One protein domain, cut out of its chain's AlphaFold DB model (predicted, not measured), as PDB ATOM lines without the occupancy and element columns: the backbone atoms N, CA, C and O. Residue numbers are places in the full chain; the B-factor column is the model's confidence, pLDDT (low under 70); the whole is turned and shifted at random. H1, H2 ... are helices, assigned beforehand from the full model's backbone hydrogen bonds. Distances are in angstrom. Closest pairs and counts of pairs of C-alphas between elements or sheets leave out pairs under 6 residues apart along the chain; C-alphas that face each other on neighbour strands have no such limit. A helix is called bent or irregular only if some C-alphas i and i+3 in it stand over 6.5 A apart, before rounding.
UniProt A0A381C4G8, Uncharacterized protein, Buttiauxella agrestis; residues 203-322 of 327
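Overview. This is residues 203 to 322 of the 327 residues of an uncharacterized protein of Buttiauxella agrestis (UniProt A0A381C4G8). The domain is two groups of crossed helices joined by a bridging helix: H1 and H3 cross each other in one group, H4, H5 and H6 meet at steep angles in the other, and H2 lies between, meeting H4 with its first half and H1 with its second. After H6, residues 316 to 322 first run on the way H6 heads, toward the side of H1 and H3, and the last of them then turn back away from that side. The printed part has 120 residues, with six named helices in the order H1 to H6 and no named strand, and its class is all helix. It is compact, with a radius of gyration of the C-alphas of 14.4 A, and spans 39 by 37 by 24 A.

Arrangement. H1, residues 203 to 226, touches H3, residues 258 to 270, at a steep tilt of 54 degrees, opposite ways; their closest C-alphas, those of Leu 218 and Ala 265, are 5.1 A apart. With residues 220 to 225 alone, H1 touches H2, residues 238 to 249, about perpendicular at 82 degrees; the closest C-alphas are those of Gln 224 and Phe 245, 6.5 A. H2 uses residues 239 to 243 alone to touch the hub H4, residues 275 to 285, at a steep tilt of 66 degrees, the same way, with the C-alphas of Tyr 243 and Ile 282 closest at 5.2 A. H5, residues 290 to 301, touches H4 with residues 290 to 293 alone, at a steep tilt of 47 degrees, opposite ways; the closest C-alphas are those of Leu 283 and Val 293, 6.4 A. H6, residues 307 to 315, touches H4 about perpendicular at 85 degrees, the C-alphas of Lys 277 and Ala 313 being closest at 6.3 A. It also touches H5, about perpendicular at 79 degrees, with the C-alphas of Ser 291 and Arg 307 closest at 5.0 A. Among the pairs that are apart are H1 and H4, H2 and H3, and H3 and H4. In H2, H3, H4, H5 and H6 every O i to N i+4 pair is within hydrogen-bond range; in H1 it is 18 of 20.

Along the chain. H1 begins at C-alpha 203 (7.041, 20.897, 34.251) and is 29.8 A long. It is irregular, with C-alphas 209 and 212 7.6 A apart, and has a kink of 64 degrees near residue 210. H2 is 16.4 A long, H3 18.3 A, H4 15.2 A and H5 16.2 A. H4 begins at C-alpha 275 (-9.384, 25.438, 18.080), and H6, 12.4 A long, ends at C-alpha 315 (3.561, 26.175, 9.932).

Size, cuts and confidence. The two C-alphas farthest apart, those of Ala 256 and Thr 306, are 40.4 A apart. The printed part has no cut. The link from H1 to H2 is long, with 11 residues. The mean pLDDT of the printed part is 92.1, and no printed residue is under 70.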
ATOM      1  N   LYS A 203       8.055  21.731  34.919       94.56
ATOM      2  CA  LYS A 203       7.041  20.897  34.251       94.56
ATOM      3  C   LYS A 203       5.737  20.853  35.038       94.56
ATOM      4  O   LYS A 203       4.665  20.923  34.447       94.56
ATOM      5  N   TYR A 204       5.808  20.824  36.370       93.81
ATOM      6  CA  TYR A 204       4.618  20.945  37.218       93.81
ATOM      7  C   TYR A 204       3.902  22.285  36.992       93.81
ATOM      8  O   TYR A 204       2.689  22.323  36.792       93.81
ATOM      9  N   ARG A 205       4.647  23.401  36.970       93.19
ATOM     10  CA  ARG A 205       4.070  24.736  36.719       93.19
ATOM     11  C   ARG A 205       3.484  24.852  35.313       93.19
ATOM     12  O   ARG A 205       2.434  25.466  35.141       93.19
ATOM     13  N   GLN A 206       4.154  24.278  34.316       93.88
ATOM     14  CA  GLN A 206       3.651  24.207  32.948       93.88
ATOM     15  C   GLN A 206       2.339  23.423  32.883       93.88
ATOM     16  O   GLN A 206       1.345  24.000  32.453       93.88
ATOM     17  N   GLY A 207       2.314  22.186  33.389       92.62
ATOM     18  CA  GLY A 207       1.114  21.346  33.414       92.62
ATOM     19  C   GLY A 207      -0.052  22.005  34.150       92.62
ATOM     20  O   GLY A 207      -1.184  21.976  33.678       92.62
ATOM     21  N   LYS A 208       0.222  22.714  35.254       92.94
ATOM     22  CA  LYS A 208      -0.806  23.485  35.969       92.94
ATOM     23  C   LYS A 208      -1.407  24.598  35.101       92.94
ATOM     24  O   LYS A 208      -2.627  24.747  35.076       92.94
ATOM     25  N   ARG A 209      -0.572  25.350  34.369       93.19
ATOM     26  CA  ARG A 209      -1.018  26.418  33.452       93.19
ATOM     27  C   ARG A 209      -1.790  25.882  32.248       93.19
ATOM     28  O   ARG A 209      -2.695  26.558  31.778       93.19
ATOM     29  N   SER A 210      -1.449  24.695  31.754       93.62
ATOM     30  CA  SER A 210      -2.110  24.075  30.602       93.62
ATOM     31  C   SER A 210      -3.252  23.122  30.979       93.62
ATOM     32  O   SER A 210      -3.875  22.555  30.083       93.62
ATOM     33  N   SER A 211      -3.575  22.963  32.272       90.69
ATOM     34  CA  SER A 211      -4.492  21.911  32.748       90.69
ATOM     35  C   SER A 211      -5.917  22.025  32.202       90.69
ATOM     36  O   SER A 211      -6.530  21.009  31.883       90.69
ATOM     37  N   GLU A 212      -6.439  23.241  32.040       91.62
ATOM     38  CA  GLU A 212      -7.774  23.464  31.477       91.62
ATOM     39  C   GLU A 212      -7.835  22.992  30.021       91.62
ATOM     40  O   GLU A 212      -8.687  22.181  29.654       91.62
ATOM     41  N   GLN A 213      -6.864  23.425  29.214       95.12
ATOM     42  CA  GLN A 213      -6.749  23.025  27.816       95.12
ATOM     43  C   GLN A 213      -6.499  21.516  27.685       95.12
ATOM     44  O   GLN A 213      -7.143  20.858  26.871       95.12
ATOM     45  N   PHE A 214      -5.625  20.946  28.517       95.06
ATOM     46  CA  PHE A 214      -5.389  19.504  28.591       95.06
ATOM     47  C   PHE A 214      -6.686  18.727  28.850       95.06
ATOM     48  O   PHE A 214      -7.014  17.805  28.103       95.06
ATOM     49  N   ASN A 215      -7.452  19.109  29.876       90.25
ATOM     50  CA  ASN A 215      -8.690  18.421  30.238       90.25
ATOM     51  C   ASN A 215      -9.752  18.551  29.142       90.25
ATOM     52  O   ASN A 215     -10.430  17.573  28.822       90.25
ATOM     53  N   LYS A 216      -9.861  19.735  28.531       93.06
ATOM     54  CA  LYS A 216     -10.758  19.993  27.400       93.06
ATOM     55  C   LYS A 216     -10.455  19.064  26.222       93.06
ATOM     56  O   LYS A 216     -11.368  18.401  25.726       93.06
ATOM     57  N   GLU A 217      -9.194  18.971  25.797       97.06
ATOM     58  CA  GLU A 217      -8.826  18.094  24.677       97.06
ATOM     59  C   GLU A 217      -8.915  16.611  25.045       97.06
ATOM     60  O   GLU A 217      -9.389  15.814  24.238       97.06
ATOM     61  N   LEU A 218      -8.571  16.229  26.278       93.50
ATOM     62  CA  LEU A 218      -8.737  14.854  26.747       93.50
ATOM     63  C   LEU A 218     -10.202  14.403  26.682       93.50
ATOM     64  O   LEU A 218     -10.485  13.285  26.254       93.50
ATOM     65  N   ILE A 219     -11.144  15.255  27.091       89.50
ATOM     66  CA  ILE A 219     -12.578  14.942  27.012       89.50
ATOM     67  C   ILE A 219     -13.004  14.748  25.554       89.50
ATOM     68  O   ILE A 219     -13.686  13.767  25.252       89.50
ATOM     69  N   ARG A 220     -12.586  15.639  24.649       92.62
ATOM     70  CA  ARG A 220     -12.898  15.550  23.213       92.62
ATOM     71  C   ARG A 220     -12.350  14.265  22.591       92.62
ATOM     72  O   ARG A 220     -13.109  13.539  21.953       92.62
ATOM     73  N   LEU A 221     -11.085  13.939  22.863       93.69
ATOM     74  CA  LEU A 221     -10.439  12.698  22.425       93.69
ATOM     75  C   LEU A 221     -11.193  11.467  22.932       93.69
ATOM     76  O   LEU A 221     -11.569  10.608  22.142       93.69
ATOM     77  N   ARG A 222     -11.494  11.403  24.235       88.31
ATOM     78  CA  ARG A 222     -12.219  10.263  24.821       88.31
ATOM     79  C   ARG A 222     -13.603  10.082  24.210       88.31
ATOM     80  O   ARG A 222     -13.994   8.954  23.924       88.31
ATOM     81  N   ARG A 223     -14.348  11.172  24.011       87.50
ATOM     82  CA  ARG A 223     -15.685  11.110  23.408       87.50
ATOM     83  C   ARG A 223     -15.630  10.661  21.951       87.50
ATOM     84  O   ARG A 223     -16.458   9.844  21.552       87.50
ATOM     85  N   GLN A 224     -14.668  11.159  21.180       91.50
ATOM     86  CA  GLN A 224     -14.508  10.762  19.786       91.50
ATOM     87  C   GLN A 224     -14.038   9.304  19.663       91.50
ATOM     88  O   GLN A 224     -14.628   8.551  18.896       91.50
ATOM     89  N   CYS A 225     -13.069   8.860  20.470       84.81
ATOM     90  CA  CYS A 225     -12.639   7.458  20.497       84.81
ATOM     91  C   CYS A 225     -13.764   6.502  20.912       84.81
ATOM     92  O   CYS A 225     -13.812   5.380  20.423       84.81
ATOM     93  N   ALA A 226     -14.680   6.926  21.789       81.69
ATOM     94  CA  ALA A 226     -15.829   6.111  22.194       81.69
ATOM     95  C   ALA A 226     -16.849   5.882  21.067       81.69
ATOM     96  O   ALA A 226     -17.604   4.916  21.123       81.69
ATOM     97  N   LYS A 227     -16.908   6.770  20.066       85.25
ATOM     98  CA  LYS A 227     -17.799   6.654  18.900       85.25
ATOM     99  C   LYS A 227     -17.043   7.073  17.634       85.25
ATOM    100  O   LYS A 227     -17.291   8.162  17.119       85.25
ATOM    101  N   PRO A 228     -16.112   6.238  17.136       82.12
ATOM    102  CA  PRO A 228     -15.194   6.629  16.067       82.12
ATOM    103  C   PRO A 228     -15.893   6.831  14.717       82.12
ATOM    104  O   PRO A 228     -15.397   7.579  13.887       82.12
ATOM    105  N   ASN A 229     -17.065   6.223  14.513       82.38
ATOM    106  CA  ASN A 229     -17.816   6.253  13.256       82.38
ATOM    107  C   ASN A 229     -18.603   7.550  12.991       82.38
ATOM    108  O   ASN A 229     -19.238   7.669  11.946       82.38
ATOM    109  N   LYS A 230     -18.595   8.516  13.915       88.69
ATOM    110  CA  LYS A 230     -19.236   9.819  13.712       88.69
ATOM    111  C   LYS A 230     -18.535  10.919  14.491       88.69
ATOM    112  O   LYS A 230     -17.910  10.655  15.514       88.69
ATOM    113  N   ALA A 231     -18.702  12.164  14.060       92.69
ATOM    114  CA  ALA A 231     -18.239  13.323  14.815       92.69
ATOM    115  C   ALA A 231     -18.933  13.386  16.192       92.69
ATOM    116  O   ALA A 231     -20.149  13.543  16.289       92.69
ATOM    117  N   ASN A 232     -18.155  13.193  17.260       90.56
ATOM    118  CA  ASN A 232     -18.641  13.023  18.631       90.56
ATOM    119  C   ASN A 232     -17.727  13.671  19.687       90.56
ATOM    120  O   ASN A 232     -17.908  13.433  20.879       90.56
ATOM    121  N   ALA A 233     -16.766  14.517  19.304       89.38
ATOM    122  CA  ALA A 233     -15.994  15.299  20.279       89.38
ATOM    123  C   ALA A 233     -16.893  16.224  21.136       89.38
ATOM    124  O   ALA A 233     -16.566  16.505  22.298       89.38
ATOM    125  N   ASN A 234     -18.062  16.603  20.603       90.00
ATOM    126  CA  ASN A 234     -19.101  17.395  21.261       90.00
ATOM    127  C   ASN A 234     -18.526  18.706  21.817       90.00
ATOM    128  O   ASN A 234     -18.592  18.995  23.016       90.00
ATOM    129  N   SER A 235     -17.860  19.440  20.926       90.94
ATOM    130  CA  SER A 235     -17.201  20.713  21.213       90.94
ATOM    131  C   SER A 235     -18.128  21.924  21.090       90.94
ATOM    132  O   SER A 235     -17.736  23.006  21.521       90.94
ATOM    133  N   GLY A 236     -19.316  21.745  20.501       92.19
ATOM    134  CA  GLY A 236     -20.230  22.829  20.126       92.19
ATOM    135  C   GLY A 236     -19.889  23.492  18.786       92.19
ATOM    136  O   GLY A 236     -20.610  24.382  18.348       92.19
ATOM    137  N   ASP A 237     -18.820  23.055  18.116       94.50
ATOM    138  CA  ASP A 237     -18.360  23.587  16.836       94.50
ATOM    139  C   ASP A 237     -18.168  22.446  15.832       94.50
ATOM    140  O   ASP A 237     -17.334  21.555  16.018       94.50
ATOM    141  N   ARG A 238     -18.928  22.495  14.733       95.06
ATOM    142  CA  ARG A 238     -18.942  21.439  13.712       95.06
ATOM    143  C   ARG A 238     -17.569  21.200  13.085       95.06
ATOM    144  O   ARG A 238     -17.235  20.051  12.812       95.06
ATOM    145  N   LEU A 239     -16.763  22.246  12.881       96.12
ATOM    146  CA  LEU A 239     -15.427  22.100  12.292       96.12
ATOM    147  C   LEU A 239     -14.467  21.410  13.265       96.12
ATOM    148  O   LEU A 239     -13.660  20.576  12.864       96.12
ATOM    149  N   ILE A 240     -14.565  21.717  14.558       97.19
ATOM    150  CA  ILE A 240     -13.741  21.057  15.577       97.19
ATOM    151  C   ILE A 240     -14.139  19.584  15.704       97.19
ATOM    152  O   ILE A 240     -13.268  18.718  15.757       97.19
ATOM    153  N   ASP A 241     -15.439  19.290  15.726       97.06
ATOM    154  CA  ASP A 241     -15.925  17.913  15.829       97.06
ATOM    155  C   ASP A 241     -15.533  17.084  14.593       97.06
ATOM    156  O   ASP A 241     -15.098  15.940  14.738       97.06
ATOM    157  N   ALA A 242     -15.587  17.680  13.398       96.44
ATOM    158  CA  ALA A 242     -15.091  17.069  12.168       96.44
ATOM    159  C   ALA A 242     -13.568  16.847  12.199       96.44
ATOM    160  O   ALA A 242     -13.107  15.769  11.829       96.44
ATOM    161  N   TYR A 243     -12.780  17.808  12.700       97.50
ATOM    162  CA  TYR A 243     -11.334  17.625  12.877       97.50
ATOM    163  C   TYR A 243     -11.026  16.380  13.718       97.50
ATOM    164  O   TYR A 243     -10.239  15.535  13.298       97.50
ATOM    165  N   PHE A 244     -11.658  16.248  14.889       96.44
ATOM    166  CA  PHE A 244     -11.422  15.101  15.768       96.44
ATOM    167  C   PHE A 244     -11.828  13.786  15.114       96.44
ATOM    168  O   PHE A 244     -11.098  12.809  15.250       96.44
ATOM    169  N   PHE A 245     -12.955  13.766  14.402       95.31
ATOM    170  CA  PHE A 245     -13.407  12.602  13.644       95.31
ATOM    171  C   PHE A 245     -12.366  12.153  12.616       95.31
ATOM    172  O   PHE A 245     -11.861  11.038  12.718       95.31
ATOM    173  N   HIS A 246     -11.979  13.030  11.689       93.88
ATOM    174  CA  HIS A 246     -11.024  12.681  10.635       93.88
ATOM    175  C   HIS A 246      -9.632  12.359  11.184       93.88
ATOM    176  O   HIS A 246      -8.989  11.420  10.719       93.88
ATOM    177  N   TRP A 247      -9.168  13.095  12.198       94.69
ATOM    178  CA  TRP A 247      -7.865  12.826  12.797       94.69
ATOM    179  C   TRP A 247      -7.842  11.468  13.508       94.69
ATOM    180  O   TRP A 247      -6.900  10.715  13.285       94.69
ATOM    181  N   ILE A 248      -8.875  11.124  14.298       91.00
ATOM    182  CA  ILE A 248      -8.968   9.831  15.009       91.00
ATOM    183  C   ILE A 248      -9.165   8.653  14.059       91.00
ATOM    184  O   ILE A 248      -8.606   7.598  14.338       91.00
ATOM    185  N   LEU A 249      -9.890   8.811  12.949       88.31
ATOM    186  CA  LEU A 249     -10.014   7.750  11.940       88.31
ATOM    187  C   LEU A 249      -8.651   7.299  11.398       88.31
ATOM    188  O   LEU A 249      -8.456   6.115  11.142       88.31
ATOM    189  N   ALA A 250      -7.704   8.230  11.272       85.00
ATOM    190  CA  ALA A 250      -6.335   7.932  10.863       85.00
ATOM    191  C   ALA A 250      -5.457   7.377  12.006       85.00
ATOM    192  O   ALA A 250      -4.310   7.004  11.764       85.00
ATOM    193  N   GLN A 251      -5.957   7.332  13.248       84.88
ATOM    194  CA  GLN A 251      -5.227   6.789  14.393       84.88
ATOM    195  C   GLN A 251      -5.648   5.351  14.712       84.88
ATOM    196  O   GLN A 251      -6.786   4.933  14.522       84.88
ATOM    197  N   THR A 252      -4.747   4.597  15.335       80.38
ATOM    198  CA  THR A 252      -5.024   3.255  15.867       80.38
ATOM    199  C   THR A 252      -5.536   3.271  17.315       80.38
ATOM    200  O   THR A 252      -5.371   2.279  18.018       80.38
ATOM    201  N   LEU A 253      -6.177   4.360  17.754       82.75
ATOM    202  CA  LEU A 253      -6.581   4.590  19.148       82.75
ATOM    203  C   LEU A 253      -7.952   3.992  19.484       82.75
ATOM    204  O   LEU A 253      -8.921   4.163  18.747       82.75
ATOM    205  N   THR A 254      -8.053   3.390  20.664       78.75
ATOM    206  CA  THR A 254      -9.290   2.858  21.244       78.75
ATOM    207  C   THR A 254      -9.649   3.583  22.548       78.75
ATOM    208  O   THR A 254      -8.802   4.230  23.171       78.75
ATOM    209  N   PRO A 255     -10.897   3.458  23.040       74.94
ATOM    210  CA  PRO A 255     -11.277   3.986  24.354       74.94
ATOM    211  C   PRO A 255     -10.443   3.452  25.527       74.94
ATOM    212  O   PRO A 255     -10.395   4.095  26.578       74.94
ATOM    213  N   ALA A 256      -9.808   2.285  25.364       76.31
ATOM    214  CA  ALA A 256      -8.990   1.651  26.392       76.31
ATOM    215  C   ALA A 256      -7.588   2.273  26.514       76.31
ATOM    216  O   ALA A 256      -6.960   2.141  27.566       76.31
ATOM    217  N   ASP A 257      -7.122   3.010  25.501       84.06
ATOM    218  CA  ASP A 257      -5.773   3.586  25.435       84.06
ATOM    219  C   ASP A 257      -5.655   4.884  26.250       84.06
ATOM    220  O   ASP A 257      -5.148   5.907  25.793       84.06
ATOM    221  N   ILE A 258      -6.149   4.866  27.491       84.81
ATOM    222  CA  ILE A 258      -6.299   6.055  28.341       84.81
ATOM    223  C   ILE A 258      -4.960   6.778  28.532       84.81
ATOM    224  O   ILE A 258      -4.930   8.009  28.502       84.81
ATOM    225  N   GLY A 259      -3.858   6.041  28.706       88.69
ATOM    226  CA  GLY A 259      -2.519   6.624  28.801       88.69
ATOM    227  C   GLY A 259      -2.147   7.404  27.539       88.69
ATOM    228  O   GLY A 259      -1.780   8.577  27.622       88.69
ATOM    229  N   GLU A 260      -2.340   6.815  26.360       93.88
ATOM    230  CA  GLU A 260      -1.987   7.475  25.103       93.88
ATOM    231  C   GLU A 260      -2.889   8.677  24.809       93.88
ATOM    232  O   GLU A 260      -2.391   9.751  24.480       93.88
ATOM    233  N   LEU A 261      -4.201   8.569  25.052       92.75
ATOM    234  CA  LEU A 261      -5.130   9.698  24.910       92.75
ATOM    235  C   LEU A 261      -4.733  10.887  25.797       92.75
ATOM    236  O   LEU A 261      -4.828  12.043  25.379       92.75
ATOM    237  N   ARG A 262      -4.250  10.621  27.015       96.50
ATOM    238  CA  ARG A 262      -3.719  11.659  27.909       96.50
ATOM    239  C   ARG A 262      -2.409  12.240  27.383       96.50
ATOM    240  O   ARG A 262      -2.244  13.454  27.422       96.50
ATOM    241  N   ASN A 263      -1.499  11.426  26.862       97.19
ATOM    242  CA  ASN A 263      -0.259  11.927  26.265       97.19
ATOM    243  C   ASN A 263      -0.530  12.808  25.034       97.19
ATOM    244  O   ASN A 263       0.073  13.871  24.895       97.19
ATOM    245  N   ILE A 264      -1.487  12.432  24.184       97.25
ATOM    246  CA  ILE A 264      -1.937  13.251  23.050       97.25
ATOM    247  C   ILE A 264      -2.512  14.579  23.550       97.25
ATOM    248  O   ILE A 264      -2.089  15.638  23.084       97.25
ATOM    249  N   ALA A 265      -3.421  14.550  24.530       97.25
ATOM    250  CA  ALA A 265      -4.006  15.762  25.108       97.25
ATOM    251  C   ALA A 265      -2.937  16.698  25.696       97.25
ATOM    252  O   ALA A 265      -3.002  17.915  25.510       97.25
ATOM    253  N   GLN A 266      -1.922  16.135  26.356       96.94
ATOM    254  CA  GLN A 266      -0.783  16.894  26.870       96.94
ATOM    255  C   GLN A 266      -0.027  17.578  25.730       96.94
ATOM    256  O   GLN A 266       0.182  18.789  25.778       96.94
ATOM    257  N   ARG A 267       0.325  16.837  24.672       96.75
ATOM    258  CA  ARG A 267       1.026  17.395  23.505       96.75
ATOM    259  C   ARG A 267       0.199  18.478  22.805       96.75
ATOM    260  O   ARG A 267       0.762  19.494  22.393       96.75
ATOM    261  N   MET A 268      -1.122  18.321  22.711       97.38
ATOM    262  CA  MET A 268      -2.019  19.356  22.179       97.38
ATOM    263  C   MET A 268      -1.985  20.631  23.036       97.38
ATOM    264  O   MET A 268      -1.908  21.739  22.501       97.38
ATOM    265  N   ALA A 269      -2.003  20.489  24.363       96.25
ATOM    266  CA  ALA A 269      -1.970  21.620  25.282       96.25
ATOM    267  C   ALA A 269      -0.606  22.335  25.267       96.25
ATOM    268  O   ALA A 269      -0.545  23.554  25.097       96.25
ATOM    269  N   ASP A 270       0.491  21.580  25.355       93.69
ATOM    270  CA  ASP A 270       1.855  22.118  25.397       93.69
ATOM    271  C   ASP A 270       2.266  22.798  24.082       93.69
ATOM    272  O   ASP A 270       2.971  23.808  24.091       93.69
ATOM    273  N   SER A 271       1.771  22.306  22.943       94.69
ATOM    274  CA  SER A 271       2.036  22.891  21.618       94.69
ATOM    275  C   SER A 271       1.110  24.052  21.240       94.69
ATOM    276  O   SER A 271       1.178  24.569  20.118       94.69
ATOM    277  N   LYS A 272       0.238  24.488  22.162       94.44
ATOM    278  CA  LYS A 272      -0.774  25.528  21.912       94.44
ATOM    279  C   LYS A 272      -1.605  25.197  20.665       94.44
ATOM    280  O   LYS A 272      -1.757  26.025  19.754       94.44
ATOM    281  N   PHE A 273      -2.098  23.962  20.583       97.00
ATOM    282  CA  PHE A 273      -2.908  23.488  19.468       97.00
ATOM    283  C   PHE A 273      -4.361  23.973  19.596       97.00
ATOM    284  O   PHE A 273      -5.260  23.257  20.041       97.00
ATOM    285  N   SER A 274      -4.574  25.244  19.254       94.81
ATOM    286  CA  SER A 274      -5.847  25.943  19.436       94.81
ATOM    287  C   SER A 274      -6.962  25.434  18.522       94.81
ATOM    288  O   SER A 274      -6.726  24.815  17.485       94.81
ATOM    289  N   ASP A 275      -8.201  25.757  18.883       95.69
ATOM    290  CA  ASP A 275      -9.384  25.438  18.080       95.69
ATOM    291  C   ASP A 275      -9.332  26.093  16.692       95.69
ATOM    292  O   ASP A 275      -9.700  25.471  15.701       95.69
ATOM    293  N   THR A 276      -8.748  27.287  16.577       94.81
ATOM    294  CA  THR A 276      -8.468  27.920  15.282       94.81
ATOM    295  C   THR A 276      -7.561  27.066  14.394       94.81
ATOM    296  O   THR A 276      -7.850  26.914  13.211       94.81
ATOM    297  N   LYS A 277      -6.500  26.460  14.948       96.62
ATOM    298  CA  LYS A 277      -5.622  25.562  14.179       96.62
ATOM    299  C   LYS A 277      -6.378  24.313  13.712       96.62
ATOM    300  O   LYS A 277      -6.212  23.914  12.566       96.62
ATOM    301  N   LYS A 278      -7.253  23.747  14.553       97.38
ATOM    302  CA  LYS A 278      -8.112  22.603  14.189       97.38
ATOM    303  C   LYS A 278      -9.059  22.939  13.035       97.38
ATOM    304  O   LYS A 278      -9.134  22.177  12.077       97.38
ATOM    305  N   ARG A 279      -9.717  24.107  13.089       96.56
ATOM    306  CA  ARG A 279     -10.596  24.607  12.013       96.56
ATOM    307  C   ARG A 279      -9.847  24.784  10.695       96.56
ATOM    308  O   ARG A 279     -10.333  24.360   9.656       96.56
ATOM    309  N   ILE A 280      -8.656  25.381  10.745       96.06
ATOM    310  CA  ILE A 280      -7.809  25.532   9.558       96.06
ATOM    311  C   ILE A 280      -7.491  24.157   8.958       96.06
ATOM    312  O   ILE A 280      -7.671  23.966   7.762       96.06
ATOM    313  N   LEU A 281      -7.061  23.188   9.773       97.06
ATOM    314  CA  LEU A 281      -6.686  21.859   9.283       97.06
ATOM    315  C   LEU A 281      -7.848  21.115   8.626       97.06
ATOM    316  O   LEU A 281      -7.646  20.526   7.569       97.06
ATOM    317  N   ILE A 282      -9.045  21.144   9.217       96.56
ATOM    318  CA  ILE A 282     -10.196  20.451   8.626       96.56
ATOM    319  C   ILE A 282     -10.674  21.123   7.334       96.56
ATOM    320  O   ILE A 282     -11.035  20.424   6.398       96.56
ATOM    321  N   LEU A 283     -10.616  22.454   7.231       96.19
ATOM    322  CA  LEU A 283     -10.979  23.147   5.992       96.19
ATOM    323  C   LEU A 283      -9.962  22.856   4.875       96.19
ATOM    324  O   LEU A 283     -10.350  22.589   3.743       96.19
ATOM    325  N   ILE A 284      -8.665  22.821   5.195       96.12
ATOM    326  CA  ILE A 284      -7.633  22.382   4.242       96.12
ATOM    327  C   ILE A 284      -7.882  20.927   3.814       96.12
ATOM    328  O   ILE A 284      -7.780  20.605   2.635       96.12
ATOM    329  N   ASN A 285      -8.249  20.052   4.755       94.12
ATOM    330  CA  ASN A 285      -8.582  18.657   4.465       94.12
ATOM    331  C   ASN A 285      -9.809  18.513   3.542       94.12
ATOM    332  O   ASN A 285      -9.836  17.613   2.711       94.12
ATOM    333  N   GLN A 286     -10.770  19.435   3.633       94.44
ATOM    334  CA  GLN A 286     -11.939  19.528   2.747       94.44
ATOM    335  C   GLN A 286     -11.626  20.117   1.359       94.44
ATOM    336  O   GLN A 286     -12.524  20.209   0.527       94.44
ATOM    337  N   GLY A 287     -10.375  20.506   1.091       95.31
ATOM    338  CA  GLY A 287      -9.923  20.989  -0.217       95.31
ATOM    339  C   GLY A 287      -9.880  22.511  -0.373       95.31
ATOM    340  O   GLY A 287      -9.486  22.986  -1.435       95.31
ATOM    341  N   PHE A 288     -10.225  23.285   0.660       96.31
ATOM    342  CA  PHE A 288     -10.119  24.744   0.601       96.31
ATOM    343  C   PHE A 288      -8.657  25.194   0.603       96.31
ATOM    344  O   PHE A 288      -7.826  24.673   1.348       96.31
ATOM    345  N   ASN A 289      -8.333  26.218  -0.181       96.06
ATOM    346  CA  ASN A 289      -7.018  26.848  -0.146       96.06
ATOM    347  C   ASN A 289      -6.902  27.865   1.011       96.06
ATOM    348  O   ASN A 289      -7.881  28.270   1.633       96.06
ATOM    349  N   GLN A 290      -5.683  28.326   1.312       96.50
ATOM    350  CA  GLN A 290      -5.442  29.209   2.468       96.50
ATOM    351  C   GLN A 290      -6.204  30.548   2.418       96.50
ATOM    352  O   GLN A 290      -6.483  31.120   3.473       96.50
ATOM    353  N   SER A 291      -6.509  31.071   1.226       96.19
ATOM    354  CA  SER A 291      -7.273  32.316   1.068       96.19
ATOM    355  C   SER A 291      -8.755  32.092   1.363       96.19
ATOM    356  O   SER A 291      -9.356  32.879   2.090       96.19
ATOM    357  N   GLU A 292      -9.319  30.988   0.874       96.38
ATOM    358  CA  GLU A 292     -10.704  30.582   1.154       96.38
ATOM    359  C   GLU A 292     -10.901  30.285   2.641       96.38
ATOM    360  O   GLU A 292     -11.843  30.780   3.255       96.38
ATOM    361  N   VAL A 293      -9.960  29.565   3.264       95.56
ATOM    362  CA  VAL A 293      -9.966  29.317   4.714       95.56
ATOM    363  C   VAL A 293     -10.014  30.634   5.492       95.56
ATOM    364  O   VAL A 293     -10.781  30.765   6.447       95.56
ATOM    365  N   ALA A 294      -9.216  31.627   5.090       95.25
ATOM    366  CA  ALA A 294      -9.202  32.936   5.733       95.25
ATOM    367  C   ALA A 294     -10.561  33.656   5.616       95.25
ATOM    368  O   ALA A 294     -11.052  34.201   6.608       95.25
ATOM    369  N   GLN A 295     -11.195  33.601   4.441       94.12
ATOM    370  CA  GLN A 295     -12.525  34.177   4.206       94.12
ATOM    371  C   GLN A 295     -13.609  33.476   5.038       94.12
ATOM    372  O   GLN A 295     -14.361  34.147   5.744       94.12
ATOM    373  N   ILE A 296     -13.640  32.138   5.032       93.25
ATOM    374  CA  ILE A 296     -14.610  31.328   5.788       93.25
ATOM    375  C   ILE A 296     -14.509  31.616   7.288       93.25
ATOM    376  O   ILE A 296     -15.521  31.823   7.959       93.25
ATOM    377  N   LEU A 297     -13.288  31.645   7.833       92.38
ATOM    378  CA  LEU A 297     -13.087  31.875   9.264       92.38
ATOM    379  C   LEU A 297     -13.435  33.308   9.673       92.38
ATOM    380  O   LEU A 297     -14.016  33.499  10.741       92.38
ATOM    381  N   THR A 298     -13.152  34.288   8.812       91.69
ATOM    382  CA  THR A 298     -13.535  35.687   9.054       91.69
ATOM    383  C   THR A 298     -15.055  35.855   9.054       91.69
ATOM    384  O   THR A 298     -15.593  36.505   9.949       91.69
ATOM    385  N   GLY A 299     -15.755  35.227   8.102       87.62
ATOM    386  CA  GLY A 299     -17.213  35.309   7.984       87.62
ATOM    387  C   GLY A 299     -17.969  34.614   9.119       87.62
ATOM    388  O   GLY A 299     -18.927  35.171   9.644       87.62
ATOM    389  N   ASN A 300     -17.520  33.426   9.538       84.50
ATOM    390  CA  ASN A 300     -18.283  32.577  10.463       84.50
ATOM    391  C   ASN A 300     -17.945  32.775  11.949       84.50
ATOM    392  O   ASN A 300     -18.716  32.351  12.805       84.50
ATOM    393  N   TYR A 301     -16.789  33.365  12.275       79.94
ATOM    394  CA  TYR A 301     -16.301  33.446  13.661       79.94
ATOM    395  C   TYR A 301     -15.959  34.870  14.119       79.94
ATOM    396  O   TYR A 301     -15.389  35.036  15.197       79.94
ATOM    397  N   HIS A 302     -16.308  35.888  13.323       70.94
ATOM    398  CA  HIS A 302     -16.170  37.312  13.657       70.94
ATOM    399  C   HIS A 302     -14.771  37.737  14.146       70.94
ATOM    400  O   HIS A 302     -14.641  38.673  14.934       70.94
ATOM    401  N   PHE A 303     -13.707  37.080  13.675       76.12
ATOM    402  CA  PHE A 303     -12.333  37.526  13.907       76.12
ATOM    403  C   PHE A 303     -11.574  37.612  12.581       76.12
ATOM    404  O   PHE A 303     -11.668  36.718  11.743       76.12
ATOM    405  N   SER A 304     -10.822  38.699  12.388       82.62
ATOM    406  CA  SER A 304     -10.074  38.938  11.151       82.62
ATOM    407  C   SER A 304      -8.961  37.904  10.983       82.62
ATOM    408  O   SER A 304      -8.022  37.846  11.783       82.62
ATOM    409  N   MET A 305      -9.068  37.081   9.941       87.94
ATOM    410  CA  MET A 305      -8.059  36.103   9.557       87.94
ATOM    411  C   MET A 305      -7.511  36.465   8.178       87.94
ATOM    412  O   MET A 305      -8.252  36.524   7.204       87.94
ATOM    413  N   THR A 306      -6.195  36.645   8.064       92.94
ATOM    414  CA  THR A 306      -5.530  36.822   6.764       92.94
ATOM    415  C   THR A 306      -4.958  35.498   6.263       92.94
ATOM    416  O   THR A 306      -4.592  34.628   7.055       92.94
ATOM    417  N   ARG A 307      -4.775  35.354   4.943       95.38
ATOM    418  CA  ARG A 307      -4.050  34.213   4.343       95.38
ATOM    419  C   ARG A 307      -2.680  33.991   5.007       95.38
ATOM    420  O   ARG A 307      -2.274  32.862   5.259       95.38
ATOM    421  N   GLN A 308      -1.971  35.075   5.323       95.38
ATOM    422  CA  GLN A 308      -0.670  35.021   5.997       95.38
ATOM    423  C   GLN A 308      -0.785  34.463   7.424       95.38
ATOM    424  O   GLN A 308       0.067  33.679   7.841       95.38
ATOM    425  N   ALA A 309      -1.841  34.821   8.162       93.56
ATOM    426  CA  ALA A 309      -2.122  34.254   9.480       93.56
ATOM    427  C   ALA A 309      -2.435  32.752   9.396       93.56
ATOM    428  O   ALA A 309      -1.922  31.985  10.209       93.56
ATOM    429  N   VAL A 310      -3.186  32.319   8.374       95.88
ATOM    430  CA  VAL A 310      -3.440  30.894   8.095       95.88
ATOM    431  C   VAL A 310      -2.133  30.146   7.826       95.88
ATOM    432  O   VAL A 310      -1.878  29.117   8.453       95.88
ATOM    433  N   SER A 311      -1.266  30.685   6.963       96.69
ATOM    434  CA  SER A 311       0.047  30.098   6.657       96.69
ATOM    435  C   SER A 311       0.920  29.939   7.909       96.69
ATOM    436  O   SER A 311       1.427  28.851   8.189       96.69
ATOM    437  N   LYS A 312       1.024  30.990   8.736       96.06
ATOM    438  CA  LYS A 312       1.767  30.943  10.008       96.06
ATOM    439  C   LYS A 312       1.167  29.938  10.992       96.06
ATOM    440  O   LYS A 312       1.904  29.220  11.665       96.06
ATOM    441  N   ALA A 313      -0.162  29.875  11.080       94.69
ATOM    442  CA  ALA A 313      -0.846  28.921  11.941       94.69
ATOM    443  C   ALA A 313      -0.520  27.482  11.525       94.69
ATOM    444  O   ALA A 313      -0.094  26.715  12.388       94.69
ATOM    445  N   LEU A 314      -0.624  27.156  10.231       95.19
ATOM    446  CA  LEU A 314      -0.261  25.849   9.670       95.19
ATOM    447  C   LEU A 314       1.200  25.488   9.942       95.19
ATOM    448  O   LEU A 314       1.468  24.403  10.449       95.19
ATOM    449  N   ALA A 315       2.135  26.407   9.692       95.25
ATOM    450  CA  ALA A 315       3.561  26.175   9.932       95.25
ATOM    451  C   ALA A 315       3.887  25.894  11.413       95.25
ATOM    452  O   ALA A 315       4.869  25.226  11.721       95.25
ATOM    453  N   SER A 316       3.059  26.391  12.338       95.94
ATOM    454  CA  SER A 316       3.216  26.170  13.782       95.94
ATOM    455  C   SER A 316       2.551  24.887  14.305       95.94
ATOM    456  O   SER A 316       2.639  24.600  15.504       95.94
ATOM    457  N   VAL A 317       1.815  24.152  13.464       96.38
ATOM    458  CA  VAL A 317       1.192  22.879  13.844       96.38
ATOM    459  C   VAL A 317       2.252  21.778  13.810       96.38
ATOM    460  O   VAL A 317       3.054  21.682  12.884       96.38
ATOM    461  N   ARG A 318       2.272  20.924  14.839       95.62
ATOM    462  CA  ARG A 318       3.135  19.735  14.843       95.62
ATOM    463  C   ARG A 318       2.608  18.728  13.824       95.62
ATOM    464  O   ARG A 318       1.411  18.458  13.817       95.62
ATOM    465  N   LYS A 319       3.507  18.116  13.046       93.25
ATOM    466  CA  LYS A 319       3.171  17.138  11.992       93.25
ATOM    467  C   LYS A 319       2.202  16.040  12.457       93.25
ATOM    468  O   LYS A 319       1.289  15.699  11.722       93.25
ATOM    469  N   GLU A 320       2.348  15.571  13.697       93.88
ATOM    470  CA  GLU A 320       1.481  14.555  14.322       93.88
ATOM    471  C   GLU A 320      -0.015  14.929  14.385       93.88
ATOM    472  O   GLU A 320      -0.865  14.050  14.480       93.88
ATOM    473  N   PHE A 321      -0.358  16.220  14.323       95.69
ATOM    474  CA  PHE A 321      -1.743  16.700  14.388       95.69
ATOM    475  C   PHE A 321      -2.365  16.996  13.023       95.69
ATOM    476  O   PHE A 321      -3.532  17.397  12.968       95.69
ATOM    477  N   HIS A 322      -1.617  16.812  11.933       93.94
ATOM    478  CA  HIS A 322      -2.178  16.899  10.590       93.94
ATOM    479  C   HIS A 322      -3.092  15.701  10.320       93.94
ATOM    480  O   HIS A 322      -2.863  14.597  10.812       93.94
TER     481      HIS A 322